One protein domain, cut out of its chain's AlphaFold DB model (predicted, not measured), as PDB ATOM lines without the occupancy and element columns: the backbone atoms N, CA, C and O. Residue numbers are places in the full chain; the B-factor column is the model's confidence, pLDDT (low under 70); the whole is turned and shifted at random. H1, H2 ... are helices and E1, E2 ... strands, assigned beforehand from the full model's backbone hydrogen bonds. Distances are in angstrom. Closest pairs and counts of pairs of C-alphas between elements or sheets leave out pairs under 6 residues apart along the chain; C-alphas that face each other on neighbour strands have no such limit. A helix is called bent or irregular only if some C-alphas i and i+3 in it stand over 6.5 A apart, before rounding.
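AT A GLANCE: This is residues 14 to 50 and 95 to 256 of the 260 residues of an uncharacterized protein of Bacteroidales bacterium KHT7 (UniProt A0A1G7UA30). One strongly twisted sheet of nine strands runs through the body: two meanders, runs in which each strand is the antiparallel neighbour of the one before, E3 E4 E5 and E6 E7 E8 E9, are joined through E1, with short E2 beside E1. H1 and the long H2 lie over one face, the sheet curls round H5 near E8, H6 packs on residues 38 to 45 of H2, and a small second sheet, E10 and E11, is apart from H2. The printed part has 199 residues, with the order H1 H2 E1 H3 E2 E3 E4 E5 H4 E6 E7 E8 E9 H5 E10 H6 E11. The large sheet is branched and mixed, E1 and E6 being parallel; E10 and E11 are antiparallel; the class is mixed, helices and strands. The whole is compact, with a radius of gyration of the C-alphas of 16.5 A and spans of 47 by 41 by 36 A.

HOW THE PARTS SIT: Begin at E1, residues 95 to 102. On one side of it lie E2, residues 118 to 120, with N 101 and O 119 at 2.9 A, and E3, residues 126 to 132, with N 97 and O 127 at 2.8 A. On the other side lies E6, residues 182 to 188, with N 185 and O 98 at 2.8 A. From E3 step to E4, residues 137 to 144, where N 141 and O 128 are 2.8 A apart, and on to the edge strand E5, residues 147 to 151, where N 149 and O 142 are 2.9 A apart; both steps are hairpins. From E6 three hairpins lead to E7, residues 191 to 198, by N 193 and O 186 at 2.8 A, to E8, residues 201 to 206, by N 203 and O 196 at 2.9 A, and to the edge strand E9, residues 211 to 214, by N 204 and O 213 at 2.8 A. H1, residues 14 to 25, is on this sheet at a height of 8.6 A, over E1. H2, residues 28 to 50, is on the same face at a height of 9.4 A, across the strands at 82 degrees to E3 on the local plane. H4, residues 171 to 176, is on the sheet too, its Leu 172 and Val 137 of E4 having C-alphas 7.5 A apart. The sheet curls round H5, residues 215 to 222; the closest C-alphas of H5 and E8 are those of Leu 215 and Phe 203, 5.2 A apart. H3, residues 114 to 117, only grazes the sheet. H6, residues 236 to 242, grazes it with residues 236 to 237; H6 is irregular, with C-alphas 237 and 240 at 7.2 A. Residues 38 to 45 of H2 touch H6, about perpendicular at 84 degrees, closest at the C-alphas of Tyr 42 and Ile 237, 5.3 A apart. E10, residues 231 to 233, pairs with E11, residues 245 to 247, by N 232 and O 246 at 3.0 A. Every O i to N i+4 pair is within hydrogen-bond range in H1, H2, H4 and H5, and in H6 1 of 3, beside 2 of 4 O i to N i+3 pairs; H3 is too short for such a pair.

IN THESE COORDINATES: Find C-alpha 95 at (129.011, 91.485, 128.974); from there E1 runs 22.7 A. E7 spans 22.3 A, E3 19.3 A, E6 18.9 A and E4 18.4 A. H1 starts at C-alpha 14, (128.187, 115.569, 132.119), and covers 16.3 A; H2 covers 32.1 A. E11 ends at C-alpha 247, (106.061, 107.189, 133.269).

THE WHOLE: The C-alphas of Glu 48 and Asp 199, 47.1 A apart, are the two farthest apart. Residues 51 to 94 are not printed, and C-alphas 50 and 95 are 31.0 A apart across the cut. The links from E1 to H3 and from E5 to H4 are long; residues 152 to 170 hold no named element. The mean pLDDT of the printed part is 76.7; it is under 70 at residues 43 to 50, 143 to 169, 189 to 191 and 232 to 256.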
ATOM      1  N   ASN A  14     127.838 116.212 130.852       76.25
ATOM      2  CA  ASN A  14     128.187 115.569 132.119       76.25
ATOM      3  C   ASN A  14     127.415 114.245 132.343       76.25
ATOM      4  O   ASN A  14     127.942 113.351 132.998       76.25
ATOM      5  N   ILE A  15     126.269 114.002 131.687       85.62
ATOM      6  CA  ILE A  15     125.609 112.681 131.793       85.62
ATOM      7  C   ILE A  15     126.467 111.551 131.205       85.62
ATOM      8  O   ILE A  15     126.500 110.460 131.763       85.62
ATOM      9  N   ILE A  16     127.214 111.798 130.124       90.31
ATOM     10  CA  ILE A  16     128.071 110.772 129.509       90.31
ATOM     11  C   ILE A  16     129.184 110.343 130.468       90.31
ATOM     12  O   ILE A  16     129.373 109.146 130.685       90.31
ATOM     13  N   GLU A  17     129.888 111.298 131.079       89.69
ATOM     14  CA  GLU A  17     130.932 110.982 132.056       89.69
ATOM     15  C   GLU A  17     130.356 110.346 133.324       89.69
ATOM     16  O   GLU A  17     130.956 109.413 133.855       89.69
ATOM     17  N   GLN A  18     129.162 110.753 133.767       88.38
ATOM     18  CA  GLN A  18     128.467 110.084 134.871       88.38
ATOM     19  C   GLN A  18     128.125 108.631 134.542       88.38
ATOM     20  O   GLN A  18     128.394 107.751 135.353       88.38
ATOM     21  N   LEU A  19     127.581 108.351 133.355       91.06
ATOM     22  CA  LEU A  19     127.249 106.991 132.921       91.06
ATOM     23  C   LEU A  19     128.503 106.116 132.787       91.06
ATOM     24  O   LEU A  19     128.483 104.955 133.198       91.06
ATOM     25  N   LYS A  20     129.603 106.668 132.256       91.81
ATOM     26  CA  LYS A  20     130.904 105.982 132.184       91.81
ATOM     27  C   LYS A  20     131.450 105.682 133.577       91.81
ATOM     28  O   LYS A  20     131.760 104.530 133.862       91.81
ATOM     29  N   THR A  21     131.507 106.692 134.445       90.94
ATOM     30  CA  THR A  21     131.997 106.572 135.827       90.94
ATOM     31  C   THR A  21     131.171 105.559 136.608       90.94
ATOM     32  O   THR A  21     131.725 104.694 137.276       90.94
ATOM     33  N   PHE A  22     129.847 105.618 136.483       90.88
ATOM     34  CA  PHE A  22     128.951 104.652 137.098       90.88
ATOM     35  C   PHE A  22     129.226 103.235 136.579       90.88
ATOM     36  O   PHE A  22     129.438 102.323 137.365       90.88
ATOM     37  N   SER A  23     129.298 103.042 135.256       90.50
ATOM     38  CA  SER A  23     129.539 101.715 134.674       90.50
ATOM     39  C   SER A  23     130.903 101.124 135.037       90.50
ATOM     40  O   SER A  23     131.040  99.904 135.006       90.50
ATOM     41  N   GLN A  24     131.910 101.959 135.302       90.75
ATOM     42  CA  GLN A  24     133.254 101.525 135.691       90.75
ATOM     43  C   GLN A  24     133.352 101.165 137.174       90.75
ATOM     44  O   GLN A  24     134.138 100.288 137.519       90.75
ATOM     45  N   ASN A  25     132.572 101.834 138.027       90.69
ATOM     46  CA  ASN A  25     132.646 101.670 139.479       90.69
ATOM     47  C   ASN A  25     131.555 100.765 140.062       90.69
ATOM     48  O   ASN A  25     131.692 100.357 141.206       90.69
ATOM     49  N   ALA A  26     130.525 100.429 139.280       89.12
ATOM     50  CA  ALA A  26     129.401  99.617 139.730       89.12
ATOM     51  C   ALA A  26     129.844  98.288 140.369       89.12
ATOM     52  O   ALA A  26     130.541  97.488 139.732       89.12
ATOM     53  N   ASP A  27     129.340  97.999 141.573       90.62
ATOM     54  CA  ASP A  27     129.431  96.677 142.199       90.62
ATOM     55  C   ASP A  27     128.629  95.642 141.392       90.62
ATOM     56  O   ASP A  27     127.431  95.392 141.593       90.62
ATOM     57  N   MET A  28     129.318  95.026 140.431       87.62
ATOM     58  CA  MET A  28     128.733  94.028 139.546       87.62
ATOM     59  C   MET A  28     128.282  92.770 140.289       87.62
ATOM     60  O   MET A  28     127.312  92.154 139.853       87.62
ATOM     61  N   ASP A  29     128.905  92.400 141.411       86.31
ATOM     62  CA  ASP A  29     128.479  91.237 142.197       86.31
ATOM     63  C   ASP A  29     127.123  91.487 142.862       86.31
ATOM     64  O   ASP A  29     126.248  90.612 142.866       86.31
ATOM     65  N   CYS A  30     126.914  92.700 143.375       86.69
ATOM     66  CA  CYS A  30     125.614  93.142 143.861       86.69
ATOM     67  C   CYS A  30     124.575  93.170 142.728       86.69
ATOM     68  O   CYS A  30     123.485  92.604 142.876       86.69
ATOM     69  N   TYR A  31     124.924  93.721 141.561       85.62
ATOM     70  CA  TYR A  31     124.016  93.730 140.412       85.62
ATOM     71  C   TYR A  31     123.682  92.333 139.889       85.62
ATOM     72  O   TYR A  31     122.528  92.089 139.534       85.62
ATOM     73  N   TYR A  32     124.621  91.386 139.889       82.88
ATOM     74  CA  TYR A  32     124.334  90.001 139.520       82.88
ATOM     75  C   TYR A  32     123.334  89.355 140.479       82.88
ATOM     76  O   TYR A  32     122.382  88.731 140.013       82.88
ATOM     77  N   LYS A  33     123.465  89.575 141.795       81.06
ATOM     78  CA  LYS A  33     122.480  89.101 142.787       81.06
ATOM     79  C   LYS A  33     121.106  89.742 142.587       81.06
ATOM     80  O   LYS A  33     120.081  89.073 142.718       81.06
ATOM     81  N   MET A  34     121.058  91.033 142.255       80.69
ATOM     82  CA  MET A  34     119.798  91.711 141.934       80.69
ATOM     83  C   MET A  34     119.143  91.125 140.684       80.69
ATOM     84  O   MET A  34     117.946  90.842 140.686       80.69
ATOM     85  N   ILE A  35     119.924  90.922 139.624       79.00
ATOM     86  CA  ILE A  35     119.459  90.321 138.377       79.00
ATOM     87  C   ILE A  35     118.950  88.904 138.644       79.00
ATOM     88  O   ILE A  35     117.853  88.570 138.211       79.00
ATOM     89  N   GLU A  36     119.681  88.102 139.413       76.06
ATOM     90  CA  GLU A  36     119.268  86.761 139.822       76.06
ATOM     91  C   GLU A  36     117.933  86.761 140.558       76.06
ATOM     92  O   GLU A  36     117.016  86.012 140.209       76.06
ATOM     93  N   LYS A  37     117.786  87.641 141.549       77.19
ATOM     94  CA  LYS A  37     116.527  87.823 142.270       77.19
ATOM     95  C   LYS A  37     115.390  88.188 141.312       77.19
ATOM     96  O   LYS A  37     114.316  87.595 141.395       77.19
ATOM     97  N   ASN A  38     115.624  89.116 140.386       75.38
ATOM     98  CA  ASN A  38     114.631  89.550 139.403       75.38
ATOM     99  C   ASN A  38     114.222  88.410 138.456       75.38
ATOM    100  O   ASN A  38     113.034  88.220 138.211       75.38
ATOM    101  N   VAL A  39     115.179  87.614 137.965       72.56
ATOM    102  CA  VAL A  39     114.910  86.431 137.131       72.56
ATOM    103  C   VAL A  39     114.075  85.401 137.896       72.56
ATOM    104  O   VAL A  39     113.088  84.894 137.366       72.56
ATOM    105  N   ASN A  40     114.419  85.125 139.155       70.31
ATOM    106  CA  ASN A  40     113.664  84.202 140.005       70.31
ATOM    107  C   ASN A  40     112.213  84.661 140.214       70.31
ATOM    108  O   ASN A  40     111.282  83.867 140.071       70.31
ATOM    109  N   ILE A  41     112.009  85.947 140.520       71.56
ATOM    110  CA  ILE A  41     110.666  86.524 140.675       71.56
ATOM    111  C   ILE A  41     109.884  86.400 139.365       71.56
ATOM    112  O   ILE A  41     108.714  86.025 139.401       71.56
ATOM    113  N   TYR A  42     110.525  86.668 138.224       71.31
ATOM    114  CA  TYR A  42     109.895  86.555 136.910       71.31
ATOM    115  C   TYR A  42     109.360  85.149 136.657       71.31
ATOM    116  O   TYR A  42     108.165  84.985 136.420       71.31
ATOM    117  N   PHE A  43     110.219  84.133 136.758       68.56
ATOM    118  CA  PHE A  43     109.811  82.756 136.489       68.56
ATOM    119  C   PHE A  43     108.734  82.272 137.457       68.56
ATOM    120  O   PHE A  43     107.814  81.573 137.035       68.56
ATOM    121  N   LYS A  44     108.798  82.687 138.729       68.56
ATOM    122  CA  LYS A  44     107.743  82.395 139.701       68.56
ATOM    123  C   LYS A  44     106.401  82.988 139.268       68.56
ATOM    124  O   LYS A  44     105.407  82.270 139.229       68.56
ATOM    125  N   GLN A  45     106.369  84.273 138.922       67.94
ATOM    126  CA  GLN A  45     105.129  84.934 138.512       67.94
ATOM    127  C   GLN A  45     104.578  84.371 137.199       67.94
ATOM    128  O   GLN A  45     103.372  84.183 137.087       67.94
ATOM    129  N   GLU A  46     105.439  84.077 136.225       65.19
ATOM    130  CA  GLU A  46     105.025  83.510 134.939       65.19
ATOM    131  C   GLU A  46     104.443  82.097 135.110       65.19
ATOM    132  O   GLU A  46     103.414  81.767 134.516       65.19
ATOM    133  N   TYR A  47     105.046  81.285 135.986       61.22
ATOM    134  CA  TYR A  47     104.519  79.975 136.371       61.22
ATOM    135  C   TYR A  47     103.144  80.082 137.046       61.22
ATOM    136  O   TYR A  47     102.219  79.352 136.686       61.22
ATOM    137  N   GLU A  48     102.989  81.016 137.990       64.44
ATOM    138  CA  GLU A  48     101.719  81.282 138.679       64.44
ATOM    139  C   GLU A  48     100.632  81.809 137.727       64.44
ATOM    140  O   GLU A  48      99.461  81.478 137.890       64.44
ATOM    141  N   HIS A  49     100.998  82.633 136.740       63.78
ATOM    142  CA  HIS A  49     100.047  83.277 135.836       63.78
ATOM    143  C   HIS A  49      99.585  82.373 134.692       63.78
ATOM    144  O   HIS A  49      98.404  82.379 134.350       63.78
ATOM    145  N   ARG A  50     100.495  81.598 134.089       56.25
ATOM    146  CA  ARG A  50     100.196  80.814 132.878       56.25
ATOM    147  C   ARG A  50      99.802  79.366 133.132       56.25
ATOM    148  O   ARG A  50      99.588  78.653 132.157       56.25
ATOM    149  N   VAL A  95     128.922  90.072 129.320       84.75
ATOM    150  CA  VAL A  95     129.011  91.485 128.974       84.75
ATOM    151  C   VAL A  95     127.835  92.189 129.633       84.75
ATOM    152  O   VAL A  95     126.710  92.036 129.145       84.75
ATOM    153  N   PRO A  96     128.061  92.941 130.724       88.88
ATOM    154  CA  PRO A  96     127.049  93.851 131.228       88.88
ATOM    155  C   PRO A  96     126.849  94.989 130.225       88.88
ATOM    156  O   PRO A  96     127.802  95.512 129.647       88.88
ATOM    157  N   ILE A  97     125.591  95.341 129.982       89.75
ATOM    158  CA  ILE A  97     125.187  96.434 129.097       89.75
ATOM    159  C   ILE A  97     124.362  97.398 129.938       89.75
ATOM    160  O   ILE A  97     123.258  97.049 130.371       89.75
ATOM    161  N   LEU A  98     124.913  98.591 130.177       91.31
ATOM    162  CA  LEU A  98     124.274  99.609 131.007       91.31
ATOM    163  C   LEU A  98     122.929 100.003 130.406       91.31
ATOM    164  O   LEU A  98     122.784 100.148 129.188       91.31
ATOM    165  N   ARG A  99     121.928 100.164 131.259       86.88
ATOM    166  CA  ARG A  99     120.575 100.483 130.836       86.88
ATOM    167  C   ARG A  99     120.237 101.913 131.181       86.88
ATOM    168  O   ARG A  99     120.323 102.324 132.331       86.88
ATOM    169  N   VAL A 100     119.801 102.635 130.164       87.62
ATOM    170  CA  VAL A 100     119.363 104.020 130.270       87.62
ATOM    171  C   VAL A 100     117.897 104.117 129.871       87.62
ATOM    172  O   VAL A 100     117.397 103.337 129.052       87.62
ATOM    173  N   GLN A 101     117.196 105.059 130.477       84.56
ATOM    174  CA  GLN A 101     115.819 105.411 130.156       84.56
ATOM    175  C   GLN A 101     115.715 106.910 129.931       84.56
ATOM    176  O   GLN A 101     116.629 107.655 130.279       84.56
ATOM    177  N   PHE A 102     114.604 107.341 129.343       86.44
ATOM    178  CA  PHE A 102     114.290 108.755 129.203       86.44
ATOM    179  C   PHE A 102     113.280 109.156 130.265       86.44
ATOM    180  O   PHE A 102     112.368 108.381 130.505       86.44
ATOM    181  N   ILE A 103     113.411 110.330 130.876       85.81
ATOM    182  CA  ILE A 103     112.512 110.915 131.881       85.81
ATOM    183  C   ILE A 103     112.055 112.293 131.426       85.81
ATOM    184  O   ILE A 103     112.767 112.960 130.687       85.81
ATOM    185  N   ASN A 104     110.885 112.741 131.885       86.06
ATOM    186  CA  ASN A 104     110.364 114.097 131.638       86.06
ATOM    187  C   ASN A 104     110.291 114.520 130.153       86.06
ATOM    188  O   ASN A 104     110.284 115.715 129.846       86.06
ATOM    189  N   THR A 105     110.254 113.574 129.209       88.44
ATOM    190  CA  THR A 105     110.212 113.894 127.772       88.44
ATOM    191  C   THR A 105     108.886 114.508 127.341       88.44
ATOM    192  O   THR A 105     108.803 115.072 126.257       88.44
ATOM    193  N   ASP A 106     107.851 114.457 128.180       88.19
ATOM    194  CA  ASP A 106     106.622 115.245 128.030       88.19
ATOM    195  C   ASP A 106     106.887 116.759 127.968       88.19
ATOM    196  O   ASP A 106     106.096 117.492 127.378       88.19
ATOM    197  N   ARG A 107     108.027 117.215 128.506       89.31
ATOM    198  CA  ARG A 107     108.477 118.616 128.477       89.31
ATOM    199  C   ARG A 107     109.493 118.918 127.378       89.31
ATOM    200  O   ARG A 107     109.967 120.050 127.312       89.31
ATOM    201  N   TYR A 108     109.859 117.926 126.568       89.50
ATOM    202  CA  TYR A 108     110.818 118.095 125.479       89.50
ATOM    203  C   TYR A 108     110.297 119.102 124.450       89.50
ATOM    204  O   TYR A 108     109.150 119.018 124.000       89.50
ATOM    205  N   LYS A 109     111.168 120.016 124.036       90.31
ATOM    206  CA  LYS A 109     110.963 120.965 122.946       90.31
ATOM    207  C   LYS A 109     111.902 120.642 121.794       90.31
ATOM    208  O   LYS A 109     112.999 120.116 121.965       90.31
ATOM    209  N   GLU A 110     111.459 120.955 120.583       85.31
ATOM    210  CA  GLU A 110     112.304 120.802 119.404       85.31
ATOM    211  C   GLU A 110     113.572 121.656 119.547       85.31
ATOM    212  O   GLU A 110     113.493 122.862 119.765       85.31
ATOM    213  N   GLY A 111     114.735 121.010 119.453       85.19
ATOM    214  CA  GLY A 111     116.041 121.639 119.670       85.19
ATOM    215  C   GLY A 111     116.708 121.247 120.988       85.19
ATOM    216  O   GLY A 111     117.933 121.320 121.062       85.19
ATOM    217  N   ASP A 112     115.948 120.743 121.965       90.31
ATOM    218  CA  ASP A 112     116.511 120.257 123.224       90.31
ATOM    219  C   ASP A 112     117.486 119.091 122.983       90.31
ATOM    220  O   ASP A 112     117.400 118.356 121.982       90.31
ATOM    221  N   ASN A 113     118.428 118.925 123.914       91.25
ATOM    222  CA  ASN A 113     119.351 117.802 123.919       91.25
ATOM    223  C   ASN A 113     118.751 116.642 124.724       91.25
ATOM    224  O   ASN A 113     118.567 116.732 125.934       91.25
ATOM    225  N   LEU A 114     118.496 115.514 124.064       90.94
ATOM    226  CA  LEU A 114     117.956 114.303 124.684       90.94
ATOM    227  C   LEU A 114     118.816 113.750 125.817       90.94
ATOM    228  O   LEU A 114     118.300 112.995 126.637       90.94
ATOM    229  N   TYR A 115     120.093 114.121 125.883       90.88
ATOM    230  CA  TYR A 115     120.997 113.695 126.950       90.88
ATOM    231  C   TYR A 115     120.507 114.215 128.311       90.88
ATOM    232  O   TYR A 115     120.594 113.495 129.302       90.88
ATOM    233  N   ASP A 116     119.889 115.400 128.336       88.06
ATOM    234  CA  ASP A 116     119.337 116.029 129.546       88.06
ATOM    235  C   ASP A 116     118.092 115.299 130.082       88.06
ATOM    236  O   ASP A 116     117.645 115.536 131.206       88.06
ATOM    237  N   TYR A 117     117.532 114.394 129.279       88.00
ATOM    238  CA  TYR A 117     116.360 113.594 129.607       88.00
ATOM    239  C   TYR A 117     116.738 112.150 129.939       88.00
ATOM    240  O   TYR A 117     115.842 111.339 130.122       88.00
ATOM    241  N   MET A 118     118.023 111.785 130.004       87.94
ATOM    242  CA  MET A 118     118.448 110.408 130.281       87.94
ATOM    243  C   MET A 118     118.637 110.138 131.777       87.94
ATOM    244  O   MET A 118     119.189 110.957 132.506       87.94
ATOM    245  N   CYS A 119     118.240 108.950 132.232       84.06
ATOM    246  CA  CYS A 119     118.481 108.480 133.595       84.06
ATOM    247  C   CYS A 119     118.818 106.981 133.638       84.06
ATOM    248  O   CYS A 119     118.605 106.248 132.668       84.06
ATOM    249  N   LEU A 120     119.297 106.514 134.794       83.44
ATOM    250  CA  LEU A 120     119.342 105.089 135.121       83.44
ATOM    251  C   LEU A 120     118.045 104.675 135.813       83.44
ATOM    252  O   LEU A 120     117.506 105.415 136.637       83.44
ATOM    253  N   ASP A 121     117.566 103.476 135.499       74.25
ATOM    254  CA  ASP A 121     116.470 102.841 136.225       74.25
ATOM    255  C   ASP A 121     117.044 101.899 137.282       74.25
ATOM    256  O   ASP A 121     117.647 100.876 136.955       74.25
ATOM    257  N   SER A 122     116.831 102.229 138.556       75.06
ATOM    258  CA  SER A 122     117.330 101.438 139.681       75.06
ATOM    259  C   SER A 122     116.710 100.043 139.782       75.06
ATOM    260  O   SER A 122     117.223  99.198 140.504       75.06
ATOM    261  N   THR A 123     115.602  99.775 139.091       71.25
ATOM    262  CA  THR A 123     114.964  98.453 139.105       71.25
ATOM    263  C   THR A 123     115.644  97.466 138.154       71.25
ATOM    264  O   THR A 123     115.680  96.264 138.437       71.25
ATOM    265  N   VAL A 124     116.215  97.965 137.046       76.19
ATOM    266  CA  VAL A 124     116.928  97.181 136.028       76.19
ATOM    267  C   VAL A 124     118.068  98.011 135.425       76.19
ATOM    268  O   VAL A 124     117.944  98.573 134.335       76.19
ATOM    269  N   VAL A 125     119.205  98.041 136.123       82.88
ATOM    270  CA  VAL A 125     120.379  98.853 135.749       82.88
ATOM    271  C   VAL A 125     121.211  98.227 134.628       82.88
ATOM    272  O   VAL A 125     121.757  98.942 133.791       82.88
ATOM    273  N   PHE A 126     121.290  96.896 134.568       85.38
ATOM    274  CA  PHE A 126     122.074  96.174 133.564       85.38
ATOM    275  C   PHE A 126     121.235  95.120 132.838       85.38
ATOM    276  O   PHE A 126     120.430  94.410 133.443       85.38
ATOM    277  N   SER A 127     121.454  95.013 131.528       82.31
ATOM    278  CA  SER A 127     121.164  93.806 130.747       82.31
ATOM    279  C   SER A 127     122.440  92.975 130.662       82.31
ATOM    280  O   SER A 127     123.536  93.536 130.708       82.31
ATOM    281  N   LEU A 128     122.323  91.660 130.475       81.31
ATOM    282  CA  LEU A 128     123.487  90.780 130.332       81.31
ATOM    283  C   LEU A 128     123.498  90.112 128.962       81.31
ATOM    284  O   LEU A 128     122.485  89.580 128.514       81.31
ATOM    285  N   ALA A 129     124.660  90.085 128.314       79.75
ATOM    286  CA  ALA A 129     124.898  89.242 127.148       79.75
ATOM    287  C   ALA A 129     125.966  88.192 127.466       79.75
ATOM    288  O   ALA A 129     127.073  88.540 127.875       79.75
ATOM    289  N   SER A 130     125.669  86.918 127.209       77.94
ATOM    290  CA  SER A 130     126.691  85.869 127.150       77.94
ATOM    291  C   SER A 130     127.264  85.818 125.740       77.94
ATOM    292  O   SER A 130     126.518  85.747 124.758       77.94
ATOM    293  N   VAL A 131     128.587  85.887 125.619       79.00
ATOM    294  CA  VAL A 131     129.293  85.873 124.335       79.00
ATOM    295  C   VAL A 131     130.394  84.825 124.327       79.00
ATOM    296  O   VAL A 131     131.031  84.590 125.345       79.00
ATOM    297  N   ASP A 132     130.665  84.223 123.169       77.69
ATOM    298  CA  ASP A 132     131.824  83.332 123.024       77.69
ATOM    299  C   ASP A 132     133.157  84.086 122.852       77.69
ATOM    300  O   ASP A 132     133.190  85.315 122.760       77.69
ATOM    301  N   ARG A 133     134.273  83.347 122.740       81.31
ATOM    302  CA  ARG A 133     135.619  83.895 122.465       81.31
ATOM    303  C   ARG A 133     135.695  84.775 121.211       81.31
ATOM    304  O   ARG A 133     136.554  85.642 121.124       81.31
ATOM    305  N   LYS A 134     134.788  84.589 120.244       82.94
ATOM    306  CA  LYS A 134     134.669  85.434 119.043       82.94
ATOM    307  C   LYS A 134     133.677  86.585 119.249       82.94
ATOM    308  O   LYS A 134     133.222  87.168 118.266       82.94
ATOM    309  N   ASN A 135     133.320  86.895 120.500       78.88
ATOM    310  CA  ASN A 135     132.351  87.917 120.904       78.88
ATOM    311  C   ASN A 135     130.968  87.727 120.260       78.88
ATOM    312  O   ASN A 135     130.216  88.682 120.056       78.88
ATOM    313  N   ARG A 136     130.628  86.476 119.933       80.62
ATOM    314  CA  ARG A 136     129.338  86.151 119.339       80.62
ATOM    315  C   ARG A 136     128.313  85.924 120.437       80.62
ATOM    316  O   ARG A 136     128.533  85.048 121.268       80.62
ATOM    317  N   VAL A 137     127.205  86.662 120.410       77.62
ATOM    318  CA  VAL A 137     126.116  86.551 121.391       77.62
ATOM    319  C   VAL A 137     125.516  85.144 121.344       77.62
ATOM    320  O   VAL A 137     125.124  84.656 120.280       77.62
ATOM    321  N   LYS A 138     125.512  84.481 122.502       72.50
ATOM    322  CA  LYS A 138     124.968  83.139 122.753       72.50
ATOM    323  C   LYS A 138     123.653  83.188 123.497       72.50
ATOM    324  O   LYS A 138     122.796  82.359 123.226       72.50
ATOM    325  N   ALA A 139     123.514  84.160 124.385       71.12
ATOM    326  CA  ALA A 139     122.285  84.420 125.094       71.12
ATOM    327  C   ALA A 139     122.219  85.886 125.514       71.12
ATOM    328  O   ALA A 139     123.256  86.545 125.654       71.12
ATOM    329  N   TYR A 140     121.005  86.387 125.702       73.56
ATOM    330  CA  TYR A 140     120.760  87.755 126.134       73.56
ATOM    331  C   TYR A 140     119.645  87.778 127.174       73.56
ATOM    332  O   TYR A 140     118.589  87.172 126.984       73.56
ATOM    333  N   LEU A 141     119.901  88.469 128.279       72.38
ATOM    334  CA  LEU A 141     118.951  88.679 129.355       72.38
ATOM    335  C   LEU A 141     118.481  90.130 129.332       72.38
ATOM    336  O   LEU A 141     119.286  91.056 129.472       72.38
ATOM    337  N   HIS A 142     117.170  90.307 129.183       70.00
ATOM    338  CA  HIS A 142     116.516  91.607 129.223       70.00
ATOM    339  C   HIS A 142     115.145  91.511 129.886       70.00
ATOM    340  O   HIS A 142     114.499  90.469 129.872       70.00
ATOM    341  N   PHE A 143     114.694  92.620 130.458       59.12
ATOM    342  CA  PHE A 143     113.483  92.663 131.272       59.12
ATOM    343  C   PHE A 143     112.416  93.589 130.653       59.12
ATOM    344  O   PHE A 143     111.959  94.505 131.329       59.12
ATOM    345  N   PHE A 144     112.039  93.396 129.374       52.34
ATOM    346  CA  PHE A 144     111.024  94.239 128.706       52.34
ATOM    347  C   PHE A 144     109.817  93.529 128.137       52.34
ATOM    348  O   PHE A 144     109.922  92.464 127.539       52.34
ATOM    349  N   ASN A 145     108.694  94.253 128.197       45.50
ATOM    350  CA  ASN A 145     107.398  93.907 127.620       45.50
ATOM    351  C   ASN A 145     106.871  92.562 128.151       45.50
ATOM    352  O   ASN A 145     107.435  91.974 129.077       45.50
ATOM    353  N   ASN A 146     105.813  92.042 127.523       36.41
ATOM    354  CA  ASN A 146     105.257  90.690 127.711       36.41
ATOM    355  C   ASN A 146     106.278  89.547 127.441       36.41
ATOM    356  O   ASN A 146     105.895  88.385 127.347       36.41
ATOM    357  N   TYR A 147     107.561  89.897 127.290       46.88
ATOM    358  CA  TYR A 147     108.734  89.065 127.052       46.88
ATOM    359  C   TYR A 147     109.876  89.466 128.000       46.88
ATOM    360  O   TYR A 147     111.043  89.473 127.611       46.88
ATOM    361  N   SER A 148     109.555  89.836 129.247       48.03
ATOM    362  CA  SER A 148     110.567  89.896 130.306       48.03
ATOM    363  C   SER A 148     111.226  88.522 130.324       48.03
ATOM    364  O   SER A 148     110.551  87.539 130.567       48.03
ATOM    365  N   GLY A 149     112.474  88.386 129.891       54.19
ATOM    366  CA  GLY A 149     112.832  87.093 129.338       54.19
ATOM    367  C   GLY A 149     114.291  86.906 129.015       54.19
ATOM    368  O   GLY A 149     115.025  87.798 128.576       54.19
ATOM    369  N   TYR A 150     114.676  85.659 129.225       53.94
ATOM    370  CA  TYR A 150     115.900  85.088 128.731       53.94
ATOM    371  C   TYR A 150     115.697  84.568 127.313       53.94
ATOM    372  O   TYR A 150     114.737  83.844 127.048       53.94
ATOM    373  N   ILE A 151     116.616  84.918 126.415       56.75
ATOM    374  CA  ILE A 151     116.572  84.488 125.020       56.75
ATOM    375  C   ILE A 151     117.822  83.669 124.684       56.75
ATOM    376  O   ILE A 151     118.947  84.177 124.769       56.75
ATOM    377  N   ILE A 152     117.609  82.435 124.209       56.97
ATOM    378  CA  ILE A 152     118.605  81.647 123.468       56.97
ATOM    379  C   ILE A 152     118.271  81.750 121.974       56.97
ATOM    380  O   ILE A 152     117.278  81.175 121.533       56.97
ATOM    381  N   PRO A 153     119.121  82.382 121.142       53.03
ATOM    382  CA  PRO A 153     118.834  82.592 119.720       53.03
ATOM    383  C   PRO A 153     118.593  81.321 118.890       53.03
ATOM    384  O   PRO A 153     118.092  81.409 117.775       53.03
ATOM    385  N   LYS A 154     119.018  80.145 119.370       51.81
ATOM    386  CA  LYS A 154     118.833  78.861 118.673       51.81
ATOM    387  C   LYS A 154     117.496  78.178 118.969       51.81
ATOM    388  O   LYS A 154     117.111  77.308 118.196       51.81
ATOM    389  N   GLU A 155     116.836  78.534 120.066       50.06
ATOM    390  CA  GLU A 155     115.705  77.778 120.627       50.06
ATOM    391  C   GLU A 155     114.387  78.568 120.577       50.06
ATOM    392  O   GLU A 155     113.357  78.088 121.043       50.06
ATOM    393  N   GLU A 156     114.384  79.764 119.978       46.84
ATOM    394  CA  GLU A 156     113.167  80.568 119.859       46.84
ATOM    395  C   GLU A 156     112.132  79.938 118.904       46.84
ATOM    396  O   GLU A 156     112.447  79.596 117.755       46.84
ATOM    397  N   PRO A 157     110.860  79.844 119.327       43.00
ATOM    398  CA  PRO A 157     109.772  79.447 118.450       43.00
ATOM    399  C   PRO A 157     109.543  80.464 117.319       43.00
ATOM    400  O   PRO A 157     109.526  81.669 117.546       43.00
ATOM    401  N   ARG A 158     109.248  79.979 116.101       42.12
ATOM    402  CA  ARG A 158     109.067  80.789 114.868       42.12
ATOM    403  C   ARG A 158     108.032  81.933 114.942       42.12
ATOM    404  O   ARG A 158     107.998  82.754 114.029       42.12
ATOM    405  N   TRP A 159     107.173  81.945 115.961       40.44
ATOM    406  CA  TRP A 159     106.070  82.890 116.170       40.44
ATOM    407  C   TRP A 159     106.414  84.031 117.139       40.44
ATOM    408  O   TRP A 159     105.718  85.042 117.138       40.44
ATOM    409  N   CYS A 160     107.522  83.932 117.887       48.06
ATOM    410  CA  CYS A 160     108.213  85.120 118.384       48.06
ATOM    411  C   CYS A 160     108.809  85.795 117.148       48.06
ATOM    412  O   CYS A 160     109.797  85.333 116.581       48.06
ATOM    413  N   GLU A 161     108.080  86.772 116.611       40.72
ATOM    414  CA  GLU A 161     108.354  87.364 115.311       40.72
ATOM    415  C   GLU A 161     109.832  87.733 115.147       40.72
ATOM    416  O   GLU A 161     110.477  88.238 116.064       40.72
ATOM    417  N   ARG A 162     110.319  87.559 113.914       41.50
ATOM    418  CA  ARG A 162     111.653  87.855 113.349       41.50
ATOM    419  C   ARG A 162     112.324  89.190 113.760       41.50
ATOM    420  O   ARG A 162     113.429  89.467 113.302       41.50
ATOM    421  N   ARG A 163     111.675  90.025 114.574       44.38
ATOM    422  CA  ARG A 163     112.134  91.309 115.117       44.38
ATOM    423  C   ARG A 163     112.804  91.210 116.503       44.38
ATOM    424  O   ARG A 163     113.579  92.100 116.817       44.38
ATOM    425  N   SER A 164     112.588  90.174 117.325       47.59
ATOM    426  CA  SER A 164     113.237  90.070 118.660       47.59
ATOM    427  C   SER A 164     114.699  89.593 118.599       47.59
ATOM    428  O   SER A 164     115.531  90.020 119.399       47.59
ATOM    429  N   VAL A 165     115.063  88.827 117.558       45.12
ATOM    430  CA  VAL A 165     116.443  88.391 117.216       45.12
ATOM    431  C   VAL A 165     117.326  89.554 116.702       45.12
ATOM    432  O   VAL A 165     118.425  89.358 116.179       45.12
ATOM    433  N   TYR A 166     116.883  90.801 116.897       46.44
ATOM    434  CA  TYR A 166     117.619  92.050 116.659       46.44
ATOM    435  C   TYR A 166     119.021  92.071 117.316       46.44
ATOM    436  O   TYR A 166     119.922  92.788 116.873       46.44
ATOM    437  N   TYR A 167     119.277  91.201 118.296       53.50
ATOM    438  CA  TYR A 167     120.618  90.866 118.777       53.50
ATOM    439  C   TYR A 167     121.282  89.824 117.874       53.50
ATOM    440  O   TYR A 167     121.573  88.699 118.283       53.50
ATOM    441  N   LYS A 168     121.546  90.210 116.617       62.22
ATOM    442  CA  LYS A 168     122.365  89.415 115.694       62.22
ATOM    443  C   LYS A 168     123.587  88.919 116.459       62.22
ATOM    444  O   LYS A 168     124.257  89.703 117.122       62.22
ATOM    445  N   LYS A 169     123.912  87.636 116.306       68.50
ATOM    446  CA  LYS A 169     125.091  86.964 116.874       68.50
ATOM    447  C   LYS A 169     126.357  87.839 116.889       68.50
ATOM    448  O   LYS A 169     127.158  87.715 117.797       68.50
ATOM    449  N   ASN A 170     126.522  88.744 115.923       79.56
ATOM    450  CA  ASN A 170     127.685  89.620 115.775       79.56
ATOM    451  C   ASN A 170     127.441  91.100 116.138       79.56
ATOM    452  O   ASN A 170     128.292  91.928 115.840       79.56
ATOM    453  N   VAL A 171     126.307  91.474 116.733       83.56
ATOM    454  CA  VAL A 171     125.940  92.878 116.986       83.56
ATOM    455  C   VAL A 171     126.982  93.582 117.857       83.56
ATOM    456  O   VAL A 171     127.461  94.656 117.504       83.56
ATOM    457  N   LEU A 172     127.445  92.913 118.917       85.75
ATOM    458  CA  LEU A 172     128.503  93.433 119.777       85.75
ATOM    459  C   LEU A 172     129.847  93.517 119.049       85.75
ATOM    460  O   LEU A 172     130.599  94.444 119.313       85.75
ATOM    461  N   ASN A 173     130.140  92.625 118.096       88.81
ATOM    462  CA  ASN A 173     131.331  92.754 117.245       88.81
ATOM    463  C   ASN A 173     131.274  94.002 116.373       88.81
ATOM    464  O   ASN A 173     132.258  94.728 116.275       88.81
ATOM    465  N   LYS A 174     130.120  94.260 115.758       90.62
ATOM    466  CA  LYS A 174     129.929  95.417 114.884       90.62
ATOM    467  C   LYS A 174     130.022  96.732 115.653       90.62
ATOM    468  O   LYS A 174     130.678  97.654 115.182       90.62
ATOM    469  N   ILE A 175     129.434  96.794 116.850       91.44
ATOM    470  CA  ILE A 175     129.543  97.960 117.737       91.44
ATOM    471  C   ILE A 175     130.981  98.118 118.240       91.44
ATOM    472  O   ILE A 175     131.539  99.202 118.130       91.44
ATOM    473  N   LYS A 176     131.633  97.046 118.710       91.00
ATOM    474  CA  LYS A 176     133.038  97.093 119.155       91.00
ATOM    475  C   LYS A 176     134.000  97.541 118.059       91.00
ATOM    476  O   LYS A 176     134.937  98.267 118.356       91.00
ATOM    477  N   ALA A 177     133.754  97.171 116.803       92.75
ATOM    478  CA  ALA A 177     134.543  97.645 115.666       92.75
ATOM    479  C   ALA A 177     134.460  99.172 115.465       92.75
ATOM    480  O   ALA A 177     135.281  99.739 114.750       92.75
ATOM    481  N   LYS A 178     133.493  99.856 116.095       93.56
ATOM    482  CA  LYS A 178     133.429 101.324 116.143       93.56
ATOM    483  C   LYS A 178     134.319 101.935 117.234       93.56
ATOM    484  O   LYS A 178     134.462 103.155 117.224       93.56
ATOM    485  N   ASN A 179     134.924 101.113 118.097       94.75
ATOM    486  CA  ASN A 179     135.715 101.491 119.270       94.75
ATOM    487  C   ASN A 179     134.961 102.429 120.238       94.75
ATOM    488  O   ASN A 179     135.346 103.587 120.372       94.75
ATOM    489  N   PRO A 180     133.839 101.976 120.831       95.94
ATOM    490  CA  PRO A 180     133.048 102.797 121.739       95.94
ATOM    491  C   PRO A 180     133.664 102.867 123.141       95.94
ATOM    492  O   PRO A 180     134.227 101.883 123.620       95.94
ATOM    493  N   ASP A 181     133.435 103.983 123.830       95.44
ATOM    494  CA  ASP A 181     133.812 104.170 125.238       95.44
ATOM    495  C   ASP A 181     132.889 103.388 126.184       95.44
ATOM    496  O   ASP A 181     133.296 102.930 127.249       95.44
ATOM    497  N   LEU A 182     131.621 103.240 125.792       94.81
ATOM    498  CA  LEU A 182     130.580 102.577 126.573       94.81
ATOM    499  C   LEU A 182     129.523 101.989 125.638       94.81
ATOM    500  O   LEU A 182     129.150 102.613 124.644       94.81
ATOM    501  N   ILE A 183     129.007 100.804 125.967       93.00
ATOM    502  CA  ILE A 183     127.868 100.184 125.278       93.00
ATOM    503  C   ILE A 183     126.676 100.191 126.231       93.00
ATOM    504  O   ILE A 183     126.786  99.757 127.377       93.00
ATOM    505  N   MET A 184     125.534 100.657 125.741       93.12
ATOM    506  CA  MET A 184     124.317 100.818 126.525       93.12
ATOM    507  C   MET A 184     123.111 100.214 125.806       93.12
ATOM    508  O   MET A 184     123.163  99.841 124.630       93.12
ATOM    509  N   SER A 185     121.989 100.148 126.512       88.56
ATOM    510  CA  SER A 185     120.680  99.857 125.939       88.56
ATOM    511  C   SER A 185     119.627 100.824 126.465       88.56
ATOM    512  O   SER A 185     119.635 101.173 127.644       88.56
ATOM    513  N   ALA A 186     118.697 101.216 125.603       85.12
ATOM    514  CA  ALA A 186     117.525 102.006 125.963       85.12
ATOM    515  C   ALA A 186     116.298 101.392 125.310       85.12
ATOM    516  O   ALA A 186     116.403 100.740 124.270       85.12
ATOM    517  N   VAL A 187     115.133 101.608 125.906       75.81
ATOM    518  CA  VAL A 187     113.868 101.205 125.297       75.81
ATOM    519  C   VAL A 187     113.164 102.429 124.776       75.81
ATOM    520  O   VAL A 187     112.970 103.398 125.500       75.81
ATOM    521  N   PHE A 188     112.802 102.365 123.501       74.38
ATOM    522  CA  PHE A 188     112.073 103.422 122.833       74.38
ATOM    523  C   PHE A 188     110.701 102.896 122.425       74.38
ATOM    524  O   PHE A 188     110.627 102.063 121.521       74.38
ATOM    525  N   ILE A 189     109.638 103.392 123.069       60.72
ATOM    526  CA  ILE A 189     108.202 103.146 122.803       60.72
ATOM    527  C   ILE A 189     107.745 101.673 122.848       60.72
ATOM    528  O   ILE A 189     106.575 101.460 123.118       60.72
ATOM    529  N   GLU A 190     108.620 100.680 122.638       56.75
ATOM    530  CA  GLU A 190     108.395  99.234 122.813       56.75
ATOM    531  C   GLU A 190     109.594  98.362 122.385       56.75
ATOM    532  O   GLU A 190     109.603  97.168 122.676       56.75
ATOM    533  N   THR A 191     110.614  98.906 121.711       64.56
ATOM    534  CA  THR A 191     111.770  98.121 121.247       64.56
ATOM    535  C   THR A 191     113.037  98.476 122.011       64.56
ATOM    536  O   THR A 191     113.314  99.660 122.216       64.56
ATOM    537  N   PRO A 192     113.846  97.487 122.430       71.56
ATOM    538  CA  PRO A 192     115.172  97.766 122.941       71.56
ATOM    539  C   PRO A 192     116.106  98.132 121.786       71.56
ATOM    540  O   PRO A 192     116.186  97.446 120.768       71.56
ATOM    541  N   HIS A 193     116.839  99.219 121.964       82.38
ATOM    542  CA  HIS A 193     117.884  99.669 121.062       82.38
ATOM    543  C   HIS A 193     119.228  99.562 121.768       82.38
ATOM    544  O   HIS A 193     119.343  99.850 122.960       82.38
ATOM    545  N   LEU A 194     120.252  99.157 121.018       88.19
ATOM    546  CA  LEU A 194     121.630  99.275 121.467       88.19
ATOM    547  C   LEU A 194     122.133 100.677 121.158       88.19
ATOM    548  O   LEU A 194     121.954 101.188 120.048       88.19
ATOM    549  N   LEU A 195     122.784 101.262 122.151       93.31
ATOM    550  CA  LEU A 195     123.448 102.543 122.045       93.31
ATOM    551  C   LEU A 195     124.923 102.357 122.354       93.31
ATOM    552  O   LEU A 195     125.325 101.387 123.002       93.31
ATOM    553  N   TYR A 196     125.732 103.300 121.913       95.69
ATOM    554  CA  TYR A 196     127.109 103.382 122.357       95.69
ATOM    555  C   TYR A 196     127.573 104.830 122.439       95.69
ATOM    556  O   TYR A 196     127.084 105.687 121.703       95.69
ATOM    557  N   VAL A 197     128.515 105.080 123.342       96.12
ATOM    558  CA  VAL A 197     129.217 106.358 123.460       96.12
ATOM    559  C   VAL A 197     130.462 106.308 122.591       96.12
ATOM    560  O   VAL A 197     131.195 105.316 122.621       96.12
ATOM    561  N   LYS A 198     130.691 107.361 121.814       95.94
ATOM    562  CA  LYS A 198     131.942 107.585 121.099       95.94
ATOM    563  C   LYS A 198     132.161 109.079 120.911       95.94
ATOM    564  O   LYS A 198     131.227 109.773 120.518       95.94
ATOM    565  N   ASP A 199     133.378 109.549 121.169       94.44
ATOM    566  CA  ASP A 199     133.787 110.945 120.952       94.44
ATOM    567  C   ASP A 199     132.844 111.949 121.656       94.44
ATOM    568  O   ASP A 199     132.492 112.993 121.114       94.44
ATOM    569  N   GLY A 200     132.376 111.599 122.863       92.44
ATOM    570  CA  GLY A 200     131.460 112.434 123.650       92.44
ATOM    571  C   GLY A 200     130.023 112.510 123.116       92.44
ATOM    572  O   GLY A 200     129.265 113.378 123.540       92.44
ATOM    573  N   LEU A 201     129.631 111.616 122.203       95.44
ATOM    574  CA  LEU A 201     128.281 111.538 121.641       95.44
ATOM    575  C   LEU A 201     127.676 110.148 121.837       95.44
ATOM    576  O   LEU A 201     128.381 109.138 121.877       95.44
ATOM    577  N   ILE A 202     126.348 110.093 121.923       96.00
ATOM    578  CA  ILE A 202     125.584 108.850 122.023       96.00
ATOM    579  C   ILE A 202     125.014 108.507 120.651       96.00
ATOM    580  O   ILE A 202     124.293 109.296 120.045       96.00
ATOM    581  N   PHE A 203     125.288 107.296 120.180       96.44
ATOM    582  CA  PHE A 203     124.797 106.783 118.909       96.44
ATOM    583  C   PHE A 203     123.811 105.645 119.125       96.44
ATOM    584  O   PHE A 203     124.068 104.735 119.910       96.44
ATOM    585  N   VAL A 204     122.715 105.651 118.369       93.75
ATOM    586  CA  VAL A 204     121.785 104.524 118.250       93.75
ATOM    587  C   VAL A 204     122.249 103.631 117.103       93.75
ATOM    588  O   VAL A 204     122.382 104.083 115.963       93.75
ATOM    589  N   TYR A 205     122.483 102.350 117.389       91.25
ATOM    590  CA  TYR A 205     122.924 101.388 116.384       91.25
ATOM    591  C   TYR A 205     121.732 100.698 115.703       91.25
ATOM    592  O   TYR A 205     120.967  99.963 116.331       91.25
ATOM    593  N   ASN A 206     121.590 100.891 114.388       86.25
ATOM    594  CA  ASN A 206     120.635 100.166 113.556       86.25
ATOM    595  C   ASN A 206     121.298  98.922 112.955       86.25
ATOM    596  O   ASN A 206     121.993  98.971 111.939       86.25
ATOM    597  N   HIS A 207     121.013  97.777 113.560       78.31
ATOM    598  CA  HIS A 207     121.597  96.500 113.170       78.31
ATOM    599  C   HIS A 207     121.078  95.930 111.824       78.31
ATOM    600  O   HIS A 207     121.711  95.024 111.269       78.31
ATOM    601  N   GLU A 208     119.937  96.399 111.297       76.50
ATOM    602  CA  GLU A 208     119.406  95.956 109.994       76.50
ATOM    603  C   GLU A 208     120.247  96.534 108.871       76.50
ATOM    604  O   GLU A 208     120.674  95.808 107.978       76.50
ATOM    605  N   LYS A 209     120.504  97.838 108.976       84.31
ATOM    606  CA  LYS A 209     121.231  98.626 107.984       84.31
ATOM    607  C   LYS A 209     122.734  98.686 108.254       84.31
ATOM    608  O   LYS A 209     123.471  99.139 107.393       84.31
ATOM    609  N   ASP A 210     123.173  98.227 109.425       86.88
ATOM    610  CA  ASP A 210     124.556  98.338 109.896       86.88
ATOM    611  C   ASP A 210     125.072  99.785 109.910       86.88
ATOM    612  O   ASP A 210     126.207 100.084 109.541       86.88
ATOM    613  N   VAL A 211     124.199 100.696 110.335       90.31
ATOM    614  CA  VAL A 211     124.494 102.126 110.444       90.31
ATOM    615  C   VAL A 211     124.220 102.603 111.855       90.31
ATOM    616  O   VAL A 211     123.346 102.079 112.548       90.31
ATOM    617  N   SER A 212     124.952 103.628 112.259       94.50
ATOM    618  CA  SER A 212     124.737 104.326 113.517       94.50
ATOM    619  C   SER A 212     124.256 105.737 113.224       94.50
ATOM    620  O   SER A 212     124.723 106.361 112.274       94.50
ATOM    621  N   THR A 213     123.344 106.242 114.042       95.94
ATOM    622  CA  THR A 213     122.863 107.626 113.963       95.94
ATOM    623  C   THR A 213     123.006 108.249 115.340       95.94
ATOM    624  O   THR A 213     122.732 107.574 116.333       95.94
ATOM    625  N   GLU A 214     123.473 109.494 115.418       96.31
ATOM    626  CA  GLU A 214     123.546 110.208 116.696       96.31
ATOM    627  C   GLU A 214     122.136 110.289 117.310       96.31
ATOM    628  O   GLU A 214     121.141 110.379 116.592       96.31
ATOM    629  N   LEU A 215     122.023 110.144 118.630       94.12
ATOM    630  CA  LEU A 215     120.757 109.950 119.335       94.12
ATOM    631  C   LEU A 215     119.752 111.089 119.108       94.12
ATOM    632  O   LEU A 215     118.581 110.803 118.845       94.12
ATOM    633  N   ASN A 216     120.174 112.352 119.175       92.94
ATOM    634  CA  ASN A 216     119.287 113.483 118.908       92.94
ATOM    635  C   ASN A 216     118.787 113.469 117.461       92.94
ATOM    636  O   ASN A 216     117.589 113.616 117.213       92.94
ATOM    637  N   GLU A 217     119.682 113.236 116.501       94.12
ATOM    638  CA  GLU A 217     119.315 113.087 115.090       94.12
ATOM    639  C   GLU A 217     118.346 111.912 114.874       94.12
ATOM    640  O   GLU A 217     117.332 112.045 114.182       94.12
ATOM    641  N   TYR A 218     118.631 110.766 115.494       92.31
ATOM    642  CA  TYR A 218     117.820 109.557 115.403       92.31
ATOM    643  C   TYR A 218     116.402 109.814 115.905       92.31
ATOM    644  O   TYR A 218     115.429 109.478 115.223       92.31
ATOM    645  N   VAL A 219     116.278 110.442 117.077       89.88
ATOM    646  CA  VAL A 219     114.977 110.693 117.691       89.88
ATOM    647  C   VAL A 219     114.158 111.675 116.859       89.88
ATOM    648  O   VAL A 219     113.007 111.370 116.541       89.88
ATOM    649  N   ARG A 220     114.765 112.786 116.418       88.69
ATOM    650  CA  ARG A 220     114.106 113.793 115.565       88.69
ATOM    651  C   ARG A 220     113.595 113.196 114.254       88.69
ATOM    652  O   ARG A 220     112.492 113.512 113.820       88.69
ATOM    653  N   LYS A 221     114.360 112.291 113.634       88.69
ATOM    654  CA  LYS A 221     113.955 111.626 112.383       88.69
ATOM    655  C   LYS A 221     112.862 110.578 112.583       88.69
ATOM    656  O   LYS A 221     112.057 110.359 111.679       88.69
ATOM    657  N   ARG A 222     112.869 109.863 113.713       84.19
ATOM    658  CA  ARG A 222     112.089 108.623 113.865       84.19
ATOM    659  C   ARG A 222     110.820 108.768 114.698       84.19
ATOM    660  O   ARG A 222     109.888 107.989 114.471       84.19
ATOM    661  N   TYR A 223     110.763 109.732 115.615       81.88
ATOM    662  CA  TYR A 223     109.676 109.859 116.584       81.88
ATOM    663  C   TYR A 223     108.911 111.165 116.405       81.88
ATOM    664  O   TYR A 223     109.406 112.247 116.691       81.88
ATOM    665  N   LYS A 224     107.639 111.044 116.013       80.81
ATOM    666  CA  LYS A 224     106.700 112.178 115.950       80.81
ATOM    667  C   LYS A 224     106.277 112.685 117.334       80.81
ATOM    668  O   LYS A 224     105.805 113.805 117.456       80.81
ATOM    669  N   ARG A 225     106.385 111.838 118.363       83.62
ATOM    670  CA  ARG A 225     106.007 112.136 119.750       83.62
ATOM    671  C   ARG A 225     107.140 111.726 120.684       83.62
ATOM    672  O   ARG A 225     107.100 110.651 121.274       83.62
ATOM    673  N   VAL A 226     108.155 112.584 120.788       87.38
ATOM    674  CA  VAL A 226     109.278 112.408 121.732       87.38
ATOM    675  C   VAL A 226     108.772 112.315 123.173       87.38
ATOM    676  O   VAL A 226     109.343 111.588 123.978       87.38
ATOM    677  N   SER A 227     107.626 112.935 123.467       84.50
ATOM    678  CA  SER A 227     106.941 112.835 124.755       84.50
ATOM    679  C   SER A 227     106.602 111.424 125.209       84.50
ATOM    680  O   SER A 227     106.394 111.244 126.395       84.50
ATOM    681  N   LEU A 228     106.580 110.428 124.320       83.50
ATOM    682  CA  LEU A 228     106.317 109.034 124.688       83.50
ATOM    683  C   LEU A 228     107.581 108.244 125.053       83.50
ATOM    684  O   LEU A 228     107.474 107.075 125.408       83.50
ATOM    685  N   LEU A 229     108.775 108.838 124.964       85.12
ATOM    686  CA  LEU A 229     110.016 108.138 125.316       85.12
ATOM    687  C   LEU A 229     110.151 107.876 126.822       85.12
ATOM    688  O   LEU A 229     110.823 106.921 127.205       85.12
ATOM    689  N   ASN A 230     109.499 108.681 127.662       81.12
ATOM    690  CA  ASN A 230     109.401 108.460 129.104       81.12
ATOM    691  C   ASN A 230     108.279 107.494 129.502       81.12
ATOM    692  O   ASN A 230     108.048 107.312 130.692       81.12
ATOM    693  N   VAL A 231     107.566 106.888 128.551       76.12
ATOM    694  CA  VAL A 231     106.577 105.849 128.845       76.12
ATOM    695  C   VAL A 231     107.244 104.501 128.642       76.12
ATOM    696  O   VAL A 231     107.649 104.151 127.533       76.12
ATOM    697  N   VAL A 232     107.352 103.731 129.720       68.88
ATOM    698  CA  VAL A 232     107.920 102.384 129.679       68.88
ATOM    699  C   VAL A 232     106.903 101.365 130.158       68.88
ATOM    700  O   VAL A 232     106.124 101.606 131.084       68.88
ATOM    701  N   ARG A 233     106.942 100.185 129.536       62.78
ATOM    702  CA  ARG A 233     106.345  98.996 130.132       62.78
ATOM    703  C   ARG A 233     107.202  98.583 131.311       62.78
ATOM    704  O   ARG A 233     108.411  98.386 131.167       62.78
ATOM    705  N   ILE A 234     106.567  98.476 132.466       63.09
ATOM    706  CA  ILE A 234     107.238  98.030 133.677       63.09
ATOM    707  C   ILE A 234     107.630  96.562 133.469       63.09
ATOM    708  O   ILE A 234     106.817  95.798 132.938       63.09
ATOM    709  N   PRO A 235     108.849  96.138 133.861       60.28
ATOM    710  CA  PRO A 235     109.194  94.724 133.880       60.28
ATOM    711  C   PRO A 235     108.084  93.922 134.560       60.28
ATOM    712  O   PRO A 235     107.608  94.324 135.621       60.28
ATOM    713  N   TYR A 236     107.690  92.787 133.979       58.69
ATOM    714  CA  TYR A 236     106.535  92.002 134.439       58.69
ATOM    715  C   TYR A 236     106.557  91.742 135.957       58.69
ATOM    716  O   TYR A 236     105.539  91.868 136.634       58.69
ATOM    717  N   ILE A 237     107.761  91.541 136.507       59.75
ATOM    718  CA  ILE A 237     108.033  91.359 137.941       59.75
ATOM    719  C   ILE A 237     107.495  92.464 138.854       59.75
ATOM    720  O   ILE A 237     107.156  92.191 140.006       59.75
ATOM    721  N   TYR A 238     107.398  93.693 138.349       62.72
ATOM    722  CA  TYR A 238     106.904  94.864 139.069       62.72
ATOM    723  C   TYR A 238     105.525  95.322 138.572       62.72
ATOM    724  O   TYR A 238     104.925  96.200 139.192       62.72
ATOM    725  N   ALA A 239     104.985  94.715 137.507       63.66
ATOM    726  CA  ALA A 239     103.714  95.129 136.912       63.66
ATOM    727  C   ALA A 239     102.539  95.000 137.898       63.66
ATOM    728  O   ALA A 239     101.704  95.896 137.987       63.66
ATOM    729  N   LYS A 240     102.523  93.953 138.740       61.78
ATOM    730  CA  LYS A 240     101.516  93.804 139.814       61.78
ATOM    731  C   LYS A 240     101.602  94.887 140.899       61.78
ATOM    732  O   LYS A 240     100.626  95.105 141.608       61.78
ATOM    733  N   LEU A 241     102.759  95.531 141.067       58.47
ATOM    734  CA  LEU A 241     103.001  96.515 142.127       58.47
ATOM    735  C   LEU A 241     102.755  97.958 141.677       58.47
ATOM    736  O   LEU A 241     102.488  98.809 142.522       58.47
ATOM    737  N   ILE A 242     102.937  98.249 140.385       57.88
ATOM    738  CA  ILE A 242     103.016  99.627 139.869       57.88
ATOM    739  C   ILE A 242     102.129  99.824 138.614       57.88
ATOM    740  O   ILE A 242     101.878 100.956 138.215       57.88
ATOM    741  N   GLY A 243     101.576  98.751 138.035       60.03
ATOM    742  CA  GLY A 243     100.822  98.769 136.776       60.03
ATOM    743  C   GLY A 243     101.667  98.321 135.577       60.03
ATOM    744  O   GLY A 243     102.882  98.194 135.667       60.03
ATOM    745  N   GLU A 244     101.043  98.036 134.433       63.03
ATOM    746  CA  GLU A 244     101.760  97.530 133.243       63.03
ATOM    747  C   GLU A 244     102.528  98.624 132.482       63.03
ATOM    748  O   GLU A 244     103.513  98.348 131.795       63.03
ATOM    749  N   LEU A 245     102.091  99.875 132.625       67.62
ATOM    750  CA  LEU A 245     102.682 101.061 132.017       67.62
ATOM    751  C   LEU A 245     102.909 102.113 133.097       67.62
ATOM    752  O   LEU A 245     102.017 102.380 133.900       67.62
ATOM    753  N   THR A 246     104.080 102.743 133.076       67.38
ATOM    754  CA  THR A 246     104.374 103.909 133.914       67.38
ATOM    755  C   THR A 246     105.150 104.946 133.126       67.38
ATOM    756  O   THR A 246     105.883 104.626 132.185       67.38
ATOM    757  N   THR A 247     105.033 106.198 133.556       69.81
ATOM    758  CA  THR A 247     106.061 107.189 133.269       69.81
ATOM    759  C   THR A 247     107.312 106.863 134.086       69.81
ATOM    760  O   THR A 247     107.241 106.469 135.256       69.81
ATOM    761  N   THR A 248     108.471 106.968 133.459       67.81
ATOM    762  CA  THR A 248     109.783 106.816 134.092       67.81
ATOM    763  C   THR A 248     110.048 107.959 135.077       67.81
ATOM    764  O   THR A 248     109.447 109.030 134.997       67.81
ATOM    765  N   GLY A 249     110.969 107.749 136.021       62.88
ATOM    766  CA  GLY A 249     111.379 108.792 136.975       62.88
ATOM    767  C   GLY A 249     110.502 108.918 138.227       62.88
ATOM    768  O   GLY A 249     110.731 109.812 139.037       62.88
ATOM    769  N   HIS A 250     109.545 108.006 138.429       62.00
ATOM    770  CA  HIS A 250     108.654 107.993 139.597       62.00
ATOM    771  C   HIS A 250     108.911 106.838 140.577       62.00
ATOM    772  O   HIS A 250     108.053 106.538 141.406       62.00
ATOM    773  N   THR A 251     110.080 106.188 140.517       60.66
ATOM    774  CA  THR A 251     110.441 105.136 141.480       60.66
ATOM    775  C   THR A 251     110.457 105.714 142.905       60.66
ATOM    776  O   THR A 251     111.224 106.647 143.165       60.66
ATOM    777  N   PRO A 252     109.638 105.192 143.842       59.91
ATOM    778  CA  PRO A 252     109.653 105.637 145.234       59.91
ATOM    779  C   PRO A 252     111.054 105.517 145.847       59.91
ATOM    780  O   PRO A 252     111.776 104.563 145.560       59.91
ATOM    781  N   LYS A 253     111.463 106.480 146.687       65.06
ATOM    782  CA  LYS A 253     112.841 106.553 147.219       65.06
ATOM    783  C   LYS A 253     113.247 105.317 148.022       65.06
ATOM    784  O   LYS A 253     114.382 104.873 147.919       65.06
ATOM    785  N   ASP A 254     112.315 104.757 148.780       62.66
ATOM    786  CA  ASP A 254     112.449 103.509 149.539       62.66
ATOM    787  C   ASP A 254     112.617 102.268 148.643       62.66
ATOM    788  O   ASP A 254     112.962 101.192 149.126       62.66
ATOM    789  N   ARG A 255     112.398 102.417 147.330       61.34
ATOM    790  CA  ARG A 255     112.536 101.371 146.311       61.34
ATOM    791  C   ARG A 255     113.718 101.600 145.367       61.34
ATOM    792  O   ARG A 255     113.929 100.788 144.464       61.34
ATOM    793  N   ILE A 256     114.490 102.676 145.554       67.50
ATOM    794  CA  ILE A 256     115.737 102.883 144.814       67.50
ATOM    795  C   ILE A 256     116.758 101.880 145.339       67.50
ATOM    796  O   ILE A 256     117.191 101.959 146.484       67.50
TER     797      ILE A 256